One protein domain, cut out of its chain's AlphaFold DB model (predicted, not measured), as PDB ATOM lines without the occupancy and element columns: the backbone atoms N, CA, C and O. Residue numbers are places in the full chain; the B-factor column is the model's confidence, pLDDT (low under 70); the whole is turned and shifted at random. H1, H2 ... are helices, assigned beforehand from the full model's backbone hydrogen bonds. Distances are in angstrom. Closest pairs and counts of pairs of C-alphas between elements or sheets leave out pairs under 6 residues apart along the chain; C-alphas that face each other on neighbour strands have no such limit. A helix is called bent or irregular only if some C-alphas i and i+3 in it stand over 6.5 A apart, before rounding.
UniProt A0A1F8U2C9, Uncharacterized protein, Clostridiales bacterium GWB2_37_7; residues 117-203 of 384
ATOM      1  N   VAL A 117     142.828 134.084 174.644       78.94
ATOM      2  CA  VAL A 117     141.933 133.102 175.286       78.94
ATOM      3  C   VAL A 117     140.862 133.779 176.160       78.94
ATOM      4  O   VAL A 117     139.812 133.186 176.414       78.94
ATOM      5  N   ASN A 118     141.064 135.038 176.559       78.12
ATOM      6  CA  ASN A 118     140.171 135.800 177.440       78.12
ATOM      7  C   ASN A 118     139.552 137.025 176.744       78.12
ATOM      8  O   ASN A 118     139.137 137.984 177.397       78.12
ATOM      9  N   TYR A 119     139.447 136.996 175.416       79.50
ATOM     10  CA  TYR A 119     138.921 138.110 174.632       79.50
ATOM     11  C   TYR A 119     137.546 138.597 175.129       79.50
ATOM     12  O   TYR A 119     136.576 137.839 175.147       79.50
ATOM     13  N   LYS A 120     137.451 139.880 175.511       74.44
ATOM     14  CA  LYS A 120     136.229 140.522 176.056       74.44
ATOM     15  C   LYS A 120     135.541 139.739 177.191       74.44
ATOM     16  O   LYS A 120     134.322 139.819 177.352       74.44
ATOM     17  N   HIS A 121     136.329 139.026 177.986       69.25
ATOM     18  CA  HIS A 121     135.905 138.394 179.231       69.25
ATOM     19  C   HIS A 121     135.194 139.396 180.168       69.25
ATOM     20  O   HIS A 121     135.608 140.553 180.299       69.25
ATOM     21  N   LYS A 122     134.113 138.960 180.829       62.19
ATOM     22  CA  LYS A 122     133.436 139.740 181.883       62.19
ATOM     23  C   LYS A 122     134.035 139.401 183.241       62.19
ATOM     24  O   LYS A 122     134.071 138.228 183.565       62.19
ATOM     25  N   ILE A 123     134.314 140.403 184.081       55.44
ATOM     26  CA  ILE A 123     134.943 140.334 185.430       55.44
ATOM     27  C   ILE A 123     134.499 139.153 186.336       55.44
ATOM     28  O   ILE A 123     135.225 138.768 187.243       55.44
ATOM     29  N   ILE A 124     133.314 138.581 186.115       55.78
ATOM     30  CA  ILE A 124     132.715 137.492 186.904       55.78
ATOM     31  C   ILE A 124     133.188 136.090 186.450       55.78
ATOM     32  O   ILE A 124     133.040 135.124 187.194       55.78
ATOM     33  N   GLU A 125     133.751 135.941 185.250       57.88
ATOM     34  CA  GLU A 125     134.175 134.641 184.706       57.88
ATOM     35  C   GLU A 125     135.605 134.271 185.154       57.88
ATOM     36  O   GLU A 125     136.435 135.128 185.454       57.88
ATOM     37  N   THR A 126     135.934 132.980 185.195       62.19
ATOM     38  CA  THR A 126     137.290 132.528 185.526       62.19
ATOM     39  C   THR A 126     138.248 132.758 184.356       62.19
ATOM     40  O   THR A 126     138.055 132.231 183.260       62.19
ATOM     41  N   LEU A 127     139.312 133.530 184.597       65.56
ATOM     42  CA  LEU A 127     140.380 133.758 183.623       65.56
ATOM     43  C   LEU A 127     141.108 132.450 183.301       65.56
ATOM     44  O   LEU A 127     141.517 131.708 184.198       65.56
ATOM     45  N   ARG A 128     141.319 132.188 182.011       67.88
ATOM     46  CA  ARG A 128     142.165 131.083 181.553       67.88
ATOM     47  C   ARG A 128     143.611 131.535 181.453       67.88
ATOM     48  O   ARG A 128     143.888 132.622 180.960       67.88
ATOM     49  N   ALA A 129     144.536 130.679 181.874       73.25
ATOM     50  CA  ALA A 129     145.954 130.914 181.635       73.25
ATOM     51  C   ALA A 129     146.266 130.821 180.130       73.25
ATOM     52  O   ALA A 129     145.814 129.881 179.464       73.25
ATOM     53  N   ASP A 130     147.081 131.749 179.625       72.81
ATOM     54  CA  ASP A 130     147.593 131.763 178.248       72.81
ATOM     55  C   ASP A 130     148.682 130.696 178.050       72.81
ATOM     56  O   ASP A 130     149.862 130.972 177.832       72.81
ATOM     57  N   THR A 131     148.293 129.427 178.161       80.38
ATOM     58  CA  THR A 131     149.164 128.295 177.844       80.38
ATOM     59  C   THR A 131     149.102 127.973 176.347       80.38
ATOM     60  O   THR A 131     148.060 128.153 175.708       80.38
ATOM     61  N   PRO A 132     150.180 127.425 175.751       80.62
ATOM     62  CA  PRO A 132     150.189 127.039 174.335       80.62
ATOM     63  C   PRO A 132     149.061 126.068 173.955       80.62
ATOM     64  O   PRO A 132     148.545 126.121 172.840       80.62
ATOM     65  N   THR A 133     148.662 125.198 174.885       81.06
ATOM     66  CA  THR A 133     147.558 124.246 174.714       81.06
ATOM     67  C   THR A 133     146.203 124.949 174.652       81.06
ATOM     68  O   THR A 133     145.417 124.664 173.752       81.06
ATOM     69  N   ASN A 134     145.955 125.924 175.530       79.38
ATOM     70  CA  ASN A 134     144.716 126.703 175.530       79.38
ATOM     71  C   ASN A 134     144.591 127.577 174.278       79.38
ATOM     72  O   ASN A 134     143.515 127.648 173.692       79.38
ATOM     73  N   ILE A 135     145.693 128.178 173.819       81.31
ATOM     74  CA  ILE A 135     145.725 128.964 172.575       81.31
ATOM     75  C   ILE A 135     145.435 128.072 171.356       81.31
ATOM     76  O   ILE A 135     144.722 128.480 170.437       81.31
ATOM     77  N   ALA A 136     145.970 126.846 171.331       83.44
ATOM     78  CA  ALA A 136     145.711 125.895 170.251       83.44
ATOM     79  C   ALA A 136     144.240 125.446 170.215       83.44
ATOM     80  O   ALA A 136     143.642 125.433 169.139       83.44
ATOM     81  N   LEU A 137     143.651 125.142 171.377       82.19
ATOM     82  CA  LEU A 137     142.231 124.801 171.505       82.19
ATOM     83  C   LEU A 137     141.326 125.974 171.106       82.19
ATOM     84  O   LEU A 137     140.376 125.795 170.350       82.19
ATOM     85  N   GLU A 138     141.651 127.188 171.547       83.00
ATOM     86  CA  GLU A 138     140.896 128.398 171.202       83.00
ATOM     87  C   GLU A 138     140.909 128.656 169.690       83.00
ATOM     88  O   GLU A 138     139.882 128.997 169.101       83.00
ATOM     89  N   LYS A 139     142.052 128.428 169.034       84.25
ATOM     90  CA  LYS A 139     142.163 128.525 167.578       84.25
ATOM     91  C   LYS A 139     141.304 127.477 166.865       84.25
ATOM     92  O   LYS A 139     140.637 127.815 165.892       84.25
ATOM     93  N   GLN A 140     141.297 126.233 167.344       85.12
ATOM     94  CA  GLN A 140     140.462 125.166 166.779       85.12
ATOM     95  C   GLN A 140     138.969 125.487 166.907       85.12
ATOM     96  O   GLN A 140     138.228 125.357 165.934       85.12
ATOM     97  N   LEU A 141     138.541 125.967 168.080       84.56
ATOM     98  CA  LEU A 141     137.167 126.409 168.318       84.56
ATOM     99  C   LEU A 141     136.794 127.596 167.424       84.56
ATOM    100  O   LEU A 141     135.718 127.606 166.830       84.56
ATOM    101  N   TYR A 142     137.691 128.573 167.272       86.19
ATOM    102  CA  TYR A 142     137.482 129.690 166.355       86.19
ATOM    103  C   TYR A 142     137.302 129.217 164.904       86.19
ATOM    104  O   TYR A 142     136.349 129.632 164.248       86.19
ATOM    105  N   ASP A 143     138.188 128.349 164.402       84.88
ATOM    106  CA  ASP A 143     138.144 127.876 163.014       84.88
ATOM    107  C   ASP A 143     136.841 127.103 162.730       84.88
ATOM    108  O   ASP A 143     136.209 127.295 161.690       84.88
ATOM    109  N   LEU A 144     136.386 126.292 163.687       83.62
ATOM    110  CA  LEU A 144     135.109 125.579 163.636       83.62
ATOM    111  C   LEU A 144     133.917 126.537 163.552       83.62
ATOM    112  O   LEU A 144     133.022 126.364 162.716       83.62
ATOM    113  N   VAL A 145     133.907 127.562 164.402       83.81
ATOM    114  CA  VAL A 145     132.820 128.540 164.458       83.81
ATOM    115  C   VAL A 145     132.820 129.447 163.218       83.81
ATOM    116  O   VAL A 145     131.761 129.705 162.648       83.81
ATOM    117  N   ASP A 146     133.980 129.894 162.723       82.31
ATOM    118  CA  ASP A 146     134.054 130.755 161.529       82.31
ATOM    119  C   ASP A 146     133.588 130.024 160.255       82.31
ATOM    120  O   ASP A 146     133.005 130.654 159.370       82.31
ATOM    121  N   VAL A 147     133.811 128.705 160.162       80.88
ATOM    122  CA  VAL A 147     133.344 127.873 159.036       80.88
ATOM    123  C   VAL A 147     131.837 127.619 159.097       80.88
ATOM    124  O   VAL A 147     131.170 127.668 158.063       80.88
ATOM    125  N   SER A 148     131.306 127.339 160.287       77.25
ATOM    126  CA  SER A 148     129.902 126.954 160.489       77.25
ATOM    127  C   SER A 148     128.942 128.143 160.451       77.25
ATOM    128  O   SER A 148     127.827 128.030 159.943       77.25
ATOM    129  N   ILE A 149     129.377 129.314 160.917       75.94
ATOM    130  CA  ILE A 149     128.577 130.530 160.839       75.94
ATOM    131  C   ILE A 149     128.586 131.051 159.393       75.94
ATOM    132  O   ILE A 149     129.607 131.528 158.886       75.94
ATOM    133  N   THR A 150     127.424 131.026 158.731       65.94
ATOM    134  CA  THR A 150     127.228 131.539 157.364       65.94
ATOM    135  C   THR A 150     127.780 132.958 157.200       65.94
ATOM    136  O   THR A 150     127.747 133.782 158.108       65.94
ATOM    137  N   LYS A 151     128.310 133.294 156.020       60.47
ATOM    138  CA  LYS A 151     128.871 134.633 155.726       60.47
ATOM    139  C   LYS A 151     127.804 135.736 155.583       60.47
ATOM    140  O   LYS A 151     128.118 136.787 155.029       60.47
ATOM    141  N   SER A 152     126.555 135.498 155.995       56.94
ATOM    142  CA  SER A 152     125.469 136.461 155.796       56.94
ATOM    143  C   SER A 152     125.626 137.673 156.720       56.94
ATOM    144  O   SER A 152     126.216 137.596 157.799       56.94
ATOM    145  N   ASN A 153     125.096 138.818 156.285       55.94
ATOM    146  CA  ASN A 153     125.145 140.072 157.044       55.94
ATOM    147  C   ASN A 153     124.287 140.039 158.328       55.94
ATOM    148  O   ASN A 153     124.318 140.987 159.112       55.94
ATOM    149  N   ASP A 154     123.541 138.960 158.572       60.25
ATOM    150  CA  ASP A 154     122.588 138.852 159.683       60.25
ATOM    151  C   ASP A 154     123.269 138.760 161.055       60.25
ATOM    152  O   ASP A 154     122.664 139.087 162.076       60.25
ATOM    153  N   ILE A 155     124.555 138.403 161.071       60.44
ATOM    154  CA  ILE A 155     125.401 138.335 162.274       60.44
ATOM    155  C   ILE A 155     125.714 139.732 162.818       60.44
ATOM    156  O   ILE A 155     126.018 139.894 163.994       60.44
ATOM    157  N   PHE A 156     125.599 140.779 161.995       58.78
ATOM    158  CA  PHE A 156     125.798 142.156 162.453       58.78
ATOM    159  C   PHE A 156     124.569 142.723 163.193       58.78
ATOM    160  O   PHE A 156     124.643 143.813 163.767       58.78
ATOM    161  N   SER A 157     123.439 142.004 163.218       65.38
ATOM    162  CA  SER A 157     122.218 142.440 163.900       65.38
ATOM    163  C   SER A 157     122.238 142.088 165.388       65.38
ATOM    164  O   SER A 157     122.223 140.918 165.769       65.38
ATOM    165  N   LYS A 158     122.145 143.104 166.259       67.00
ATOM    166  CA  LYS A 158     122.005 142.911 167.718       67.00
ATOM    167  C   LYS A 158     120.791 142.054 168.103       67.00
ATOM    168  O   LYS A 158     120.820 141.432 169.158       67.00
ATOM    169  N   LYS A 159     119.748 142.012 167.263       69.81
ATOM    170  CA  LYS A 159     118.519 141.242 167.521       69.81
ATOM    171  C   LYS A 159     118.739 139.726 167.458       69.81
ATOM    172  O   LYS A 159     118.055 139.003 168.165       69.81
ATOM    173  N   ASN A 160     119.718 139.266 166.675       74.62
ATOM    174  CA  ASN A 160     119.976 137.838 166.454       74.62
ATOM    175  C   ASN A 160     121.127 137.301 167.317       74.62
ATOM    176  O   ASN A 160     121.462 136.124 167.231       74.62
ATOM    177  N   ARG A 161     121.740 138.150 168.154       78.25
ATOM    178  CA  ARG A 161     122.931 137.806 168.946       78.25
ATOM    179  C   ARG A 161     122.728 136.545 169.786       78.25
ATOM    180  O   ARG A 161     123.577 135.665 169.756       78.25
ATOM    181  N   GLN A 162     121.607 136.460 170.500       81.12
ATOM    182  CA  GLN A 162     121.316 135.340 171.396       81.12
ATOM    183  C   GLN A 162     121.159 134.018 170.628       81.12
ATOM    184  O   GLN A 162     121.758 133.019 171.003       81.12
ATOM    185  N   MET A 163     120.466 134.051 169.486       82.06
ATOM    186  CA  MET A 163     120.290 132.892 168.604       82.06
ATOM    187  C   MET A 163     121.630 132.344 168.088       82.06
ATOM    188  O   MET A 163     121.817 131.134 168.004       82.06
ATOM    189  N   TYR A 164     122.583 133.221 167.752       80.75
ATOM    190  CA  TYR A 164     123.915 132.791 167.319       80.75
ATOM    191  C   TYR A 164     124.767 132.244 168.467       80.75
ATOM    192  O   TYR A 164     125.542 131.322 168.234       80.75
ATOM    193  N   ILE A 165     124.629 132.774 169.685       82.94
ATOM    194  CA  ILE A 165     125.317 132.233 170.866       82.94
ATOM    195  C   ILE A 165     124.816 130.812 171.146       82.94
ATOM    196  O   ILE A 165     125.626 129.895 171.206       82.94
ATOM    197  N   GLU A 166     123.498 130.608 171.184       83.12
ATOM    198  CA  GLU A 166     122.878 129.286 171.374       83.12
ATOM    199  C   GLU A 166     123.258 128.300 170.253       83.12
ATOM    200  O   GLU A 166     123.469 127.108 170.486       83.12
ATOM    201  N   TYR A 167     123.401 128.780 169.015       83.31
ATOM    202  CA  TYR A 167     123.896 127.959 167.908       83.31
ATOM    203  C   TYR A 167     125.359 127.525 168.106       83.31
ATOM    204  O   TYR A 167     125.690 126.362 167.874       83.31
ATOM    205  N   ILE A 168     126.231 128.429 168.566       82.81
ATOM    206  CA  ILE A 168     127.638 128.124 168.867       82.81
ATOM    207  C   ILE A 168     127.743 127.151 170.047       82.81
ATOM    208  O   ILE A 168     128.521 126.205 169.978       82.81
ATOM    209  N   GLU A 169     126.948 127.335 171.100       83.94
ATOM    210  CA  GLU A 169     126.880 126.412 172.242       83.94
ATOM    211  C   GLU A 169     126.578 124.980 171.783       83.94
ATOM    212  O   GLU A 169     127.322 124.048 172.097       83.94
ATOM    213  N   ASN A 170     125.539 124.819 170.958       83.06
ATOM    214  CA  ASN A 170     125.160 123.525 170.394       83.06
ATOM    215  C   ASN A 170     126.258 122.925 169.502       83.06
ATOM    216  O   ASN A 170     126.492 121.717 169.548       83.06
ATOM    217  N   LEU A 171     126.962 123.749 168.720       82.56
ATOM    218  CA  LEU A 171     128.084 123.301 167.889       82.56
ATOM    219  C   LEU A 171     129.252 122.759 168.716       82.56
ATOM    220  O   LEU A 171     129.849 121.752 168.335       82.56
ATOM    221  N   ILE A 172     129.584 123.404 169.837       81.06
ATOM    222  CA  ILE A 172     130.691 122.942 170.677       81.06
ATOM    223  C   ILE A 172     130.302 121.657 171.421       81.06
ATOM    224  O   ILE A 172     131.105 120.724 171.478       81.06
ATOM    225  N   LEU A 173     129.058 121.564 171.911       82.25
ATOM    226  CA  LEU A 173     128.529 120.348 172.542       82.25
ATOM    227  C   LEU A 173     128.563 119.144 171.592       82.25
ATOM    228  O   LEU A 173     128.965 118.055 171.993       82.25
ATOM    229  N   GLN A 174     128.193 119.337 170.324       79.69
ATOM    230  CA  GLN A 174     128.200 118.273 169.315       79.69
ATOM    231  C   GLN A 174     129.602 117.749 168.984       79.69
ATOM    232  O   GLN A 174     129.736 116.593 168.586       79.69
ATOM    233  N   GLN A 175     130.643 118.568 169.143       76.62
ATOM    234  CA  GLN A 175     132.024 118.147 168.900       76.62
ATOM    235  C   GLN A 175     132.712 117.520 170.117       76.62
ATOM    236  O   GLN A 175     133.827 117.022 169.980       76.62
ATOM    237  N   GLY A 176     132.066 117.514 171.289       63.56
ATOM    238  CA  GLY A 176     132.603 116.867 172.490       63.56
ATOM    239  C   GLY A 176     133.943 117.445 172.955       63.56
ATOM    240  O   GLY A 176     134.739 116.733 173.562       63.56
ATOM    241  N   VAL A 177     134.224 118.714 172.642       70.94
ATOM    242  CA  VAL A 177     135.466 119.376 173.056       70.94
ATOM    243  C   VAL A 177     135.399 119.641 174.559       70.94
ATOM    244  O   VAL A 177     134.456 120.271 175.033       70.94
ATOM    245  N   GLU A 178     136.399 119.190 175.318       64.00
ATOM    246  CA  GLU A 178     136.503 119.500 176.747       64.00
ATOM    247  C   GLU A 178     136.819 120.989 176.941       64.00
ATOM    248  O   GLU A 178     137.942 121.462 176.755       64.00
ATOM    249  N   ILE A 179     135.797 121.756 177.309       65.12
ATOM    250  CA  ILE A 179     135.927 123.174 177.626       65.12
ATOM    251  C   ILE A 179     136.190 123.287 179.129       65.12
ATOM    252  O   ILE A 179     135.315 123.002 179.938       65.12
ATOM    253  N   GLY A 180     137.373 123.756 179.529       59.97
ATOM    254  CA  GLY A 180     137.704 124.023 180.938       59.97
ATOM    255  C   GLY A 180     136.996 125.254 181.534       59.97
ATOM    256  O   GLY A 180     137.648 126.072 182.173       59.97
ATOM    257  N   GLY A 181     135.718 125.501 181.217       65.75
ATOM    258  CA  GLY A 181     134.944 126.676 181.648       65.75
ATOM    259  C   GLY A 181     133.479 126.635 181.193       65.75
ATOM    260  O   GLY A 181     133.072 125.691 180.524       65.75
ATOM    261  N   ASP A 182     132.699 127.662 181.546       75.69
ATOM    262  CA  ASP A 182     131.275 127.750 181.193       75.69
ATOM    263  C   ASP A 182     131.060 127.835 179.666       75.69
ATOM    264  O   ASP A 182     131.719 128.611 178.960       75.69
ATOM    265  N   LEU A 183     130.136 127.016 179.156       78.75
ATOM    266  CA  LEU A 183     129.835 126.865 177.730       78.75
ATOM    267  C   LEU A 183     129.324 128.187 177.141       78.75
ATOM    268  O   LEU A 183     129.792 128.607 176.081       78.75
ATOM    269  N   GLY A 184     128.422 128.868 177.855       78.31
ATOM    270  CA  GLY A 184     127.793 130.093 177.363       78.31
ATOM    271  C   GLY A 184     128.756 131.273 177.285       78.31
ATOM    272  O   GLY A 184     128.792 131.990 176.282       78.31
ATOM    273  N   SER A 185     129.628 131.434 178.286       77.69
ATOM    274  CA  SER A 185     130.706 132.437 178.227       77.69
ATOM    275  C   SER A 185     131.675 132.185 177.062       77.69
ATOM    276  O   SER A 185     132.035 133.112 176.329       77.69
ATOM    277  N   THR A 186     132.035 130.920 176.818       80.88
ATOM    278  CA  THR A 186     132.912 130.518 175.707       80.88
ATOM    279  C   THR A 186     132.261 130.801 174.351       80.88
ATOM    280  O   THR A 186     132.903 131.360 173.459       80.88
ATOM    281  N   ALA A 187     130.974 130.488 174.199       82.62
ATOM    282  CA  ALA A 187     130.219 130.772 172.985       82.62
ATOM    283  C   ALA A 187     130.074 132.280 172.726       82.62
ATOM    284  O   ALA A 187     130.274 132.738 171.596       82.62
ATOM    285  N   GLN A 188     129.809 133.076 173.770       84.81
ATOM    286  CA  GLN A 188     129.738 134.533 173.658       84.81
ATOM    287  C   GLN A 188     131.089 135.139 173.236       84.81
ATOM    288  O   GLN A 188     131.126 135.997 172.350       84.81
ATOM    289  N   ARG A 189     132.203 134.664 173.814       84.38
ATOM    290  CA  ARG A 189     133.563 135.082 173.435       84.38
ATOM    291  C   ARG A 189     133.852 134.786 171.965       84.38
ATOM    292  O   ARG A 189     134.310 135.669 171.238       84.38
ATOM    293  N   LEU A 190     133.572 133.563 171.516       85.25
ATOM    294  CA  LEU A 190     133.801 133.147 170.130       85.25
ATOM    295  C   LEU A 190     132.939 133.952 169.150       85.25
ATOM    296  O   LEU A 190     133.445 134.392 168.117       85.25
ATOM    297  N   TYR A 191     131.680 134.228 169.499       86.00
ATOM    298  CA  TYR A 191     130.818 135.122 168.726       86.00
ATOM    299  C   TYR A 191     131.436 136.520 168.574       86.00
ATOM    300  O   TYR A 191     131.561 137.031 167.456       86.00
ATOM    301  N   ASP A 192     131.862 137.135 169.683       85.56
ATOM    302  CA  ASP A 192     132.413 138.492 169.679       85.56
ATOM    303  C   ASP A 192     133.745 138.559 168.889       85.56
ATOM    304  O   ASP A 192     133.981 139.541 168.173       85.56
ATOM    305  N   LYS A 193     134.575 137.499 168.927       87.69
ATOM    306  CA  LYS A 193     135.778 137.353 168.081       87.69
ATOM    307  C   LYS A 193     135.439 137.275 166.596       87.69
ATOM    308  O   LYS A 193     136.005 138.021 165.797       87.69
ATOM    309  N   VAL A 194     134.512 136.395 166.213       85.81
ATOM    310  CA  VAL A 194     134.099 136.211 164.811       85.81
ATOM    311  C   VAL A 194     133.516 137.506 164.248       85.81
ATOM    312  O   VAL A 194     133.879 137.917 163.143       85.81
ATOM    313  N   LEU A 195     132.682 138.203 165.023       84.19
ATOM    314  CA  LEU A 195     132.137 139.508 164.651       84.19
ATOM    315  C   LEU A 195     133.253 140.538 164.421       84.19
ATOM    316  O   LEU A 195     133.268 141.210 163.382       84.19
ATOM    317  N   GLN A 196     134.203 140.668 165.354       84.88
ATOM    318  CA  GLN A 196     135.288 141.640 165.213       84.88
ATOM    319  C   GLN A 196     136.192 141.301 164.024       84.88
ATOM    320  O   GLN A 196     136.476 142.177 163.208       84.88
ATOM    321  N   ILE A 197     136.574 140.034 163.854       85.00
ATOM    322  CA  ILE A 197     137.410 139.579 162.737       85.00
ATOM    323  C   ILE A 197     136.720 139.833 161.395       85.00
ATOM    324  O   ILE A 197     137.362 140.309 160.456       85.00
ATOM    325  N   ARG A 198     135.411 139.585 161.285       82.50
ATOM    326  CA  ARG A 198     134.640 139.883 160.064       82.50
ATOM    327  C   ARG A 198     134.517 141.387 159.812       82.50
ATOM    328  O   ARG A 198     134.630 141.814 158.661       82.50
ATOM    329  N   THR A 199     134.370 142.196 160.858       83.06
ATOM    330  CA  THR A 199     134.355 143.669 160.760       83.06
ATOM    331  C   THR A 199     135.702 144.202 160.276       83.06
ATOM    332  O   THR A 199     135.764 144.962 159.312       83.06
ATOM    333  N   ILE A 200     136.801 143.729 160.869       83.06
ATOM    334  CA  ILE A 200     138.155 144.072 160.435       83.06
ATOM    335  C   ILE A 200     138.337 143.632 158.988       83.06
ATOM    336  O   ILE A 200     138.676 144.470 158.165       83.06
ATOM    337  N   ARG A 201     138.037 142.369 158.634       80.50
ATOM    338  CA  ARG A 201     138.176 141.807 157.272       80.50
ATOM    339  C   ARG A 201     137.336 142.521 156.206       80.50
ATOM    340  O   ARG A 201     137.769 142.522 155.053       80.50
ATOM    341  N   SER A 202     136.207 143.128 156.558       79.50
ATOM    342  CA  SER A 202     135.350 143.883 155.632       79.50
ATOM    343  C   SER A 202     135.670 145.379 155.570       79.50
ATOM    344  O   SER A 202     135.221 146.048 154.645       79.50
ATOM    345  N   ASN A 203     136.493 145.912 156.481       81.56
ATOM    346  CA  ASN A 203     136.828 147.331 156.489       81.56
ATOM    347  C   ASN A 203     137.700 147.721 155.277       81.56
ATOM    348  O   ASN A 203     138.843 147.262 155.146       81.56
TER     349      ASN A 203
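This is residues 117 to 203 of the 384 residues of an uncharacterized protein of Clostridiales bacterium GWB2_37_7 (UniProt A0A1F8U2C9). Three long helices, H1, H3 and H4, stand steeply to one another with their centres in a triangle; H4 crosses both H3 and H1, packing on H3 with its residues 183 to 191 and on H1 with residues 190 to 194. The short helix H2 is at the turn from H1 into H3, and residues 117 to 131, with no named element, form a long irregular stretch before H1. The printed part has 87 residues with four named helices, in the order H1, H2, H3, H4 along the chain, and no named strand; the class is all helix, with 59 of the 87 residues in the helices. The whole is compact, with a radius of gyration of the C-alphas of 12.7 A, and rounded, spanning 33 by 28 by 24 A.

The printed part begins at Val 117, with its C-alpha at (141.933, 133.102, 175.286), and residues 117 to 131 lead to the first helix. H1 is residues 132 to 148, 24.6 A from first to last C-alpha; C-alpha 132 is at (150.189, 127.039, 174.335). H2 is residues 153 to 156, four residues over 5.8 A. H3 is residues 158 to 175, 26.7 A long from C-alpha 158 at (122.005, 142.911, 167.718) to C-alpha 175. H3 is irregular: C-alphas 159 and 162 are 7.6 A apart, where about 5 A is the distance in a regular helix, and its line is a rough one. H4, residues 183 to 202, is the longest helix by residues, with 20, and measures 28.4 A; C-alpha 202 is at (135.350, 143.883, 155.632). Asn 203 is the last printed residue.

H1 touches H4 with residues 141 to 146 alone, meeting residues 190 to 194 of H4; the closest C-alphas are those of Tyr 142 and Leu 190, 6.3 A apart. These two helices run the same way at a steep tilt of 69 degrees, only just short of about perpendicular. H1 and H3 only just touch, with 3 pairs of C-alphas within 8 A, made by residues 141 to 145 of H1 and 168 to 172 of H3 alone. Their closest C-alphas are those of Val 145 and Ile 168, 6.8 A apart, and they run opposite ways at a steep tilt of 63 degrees. H1 and H2 are apart. H2 and H3 touch only at the corner by their link, and only just, with 3 pairs of C-alphas within 8 A; the closest are those of Ile 155 and Arg 161, at 7.1 A. H2 and H4 are close but not clearly touching, the C-alphas of Phe 156 and Leu 195 being the closest at 7.2 A. H3 and H4 touch with 12 pairs of C-alphas within 8 A, through residues 164 to 169 of H3 and 183 to 191 of H4 alone. The closest C-alphas of these two are those of Ile 168 and Ala 187, 5.5 A apart, and they run opposite ways at a steep tilt of 63 degrees. The helix packing is mostly crossed: none of the three tilts of H1, H3 and H4 is shallow. In the backbones of H1 and H4 every O i to N i+4 pair is within hydrogen-bond range; in H3 12 of 14 are, and H2 is too short for such a pair.

The two C-alphas farthest apart are those of Pro 132 and Lys 159, at 35.4 A, and the C-alphas of Val 117 and Asn 203 are 24.1 A apart. The printed part has no cut. The links from H1 to H2 and from H2 to H3 are tight, and the link from H3 to H4, with 7 residues, is short. The C-alphas of residues 117 to 131 lie 9 to 18 A from the mean of the C-alphas. The mean pLDDT of the printed part is 76.3, and 23 residues are under 70: residues 121 to 128, 150 to 159, 176, and 178 to 181.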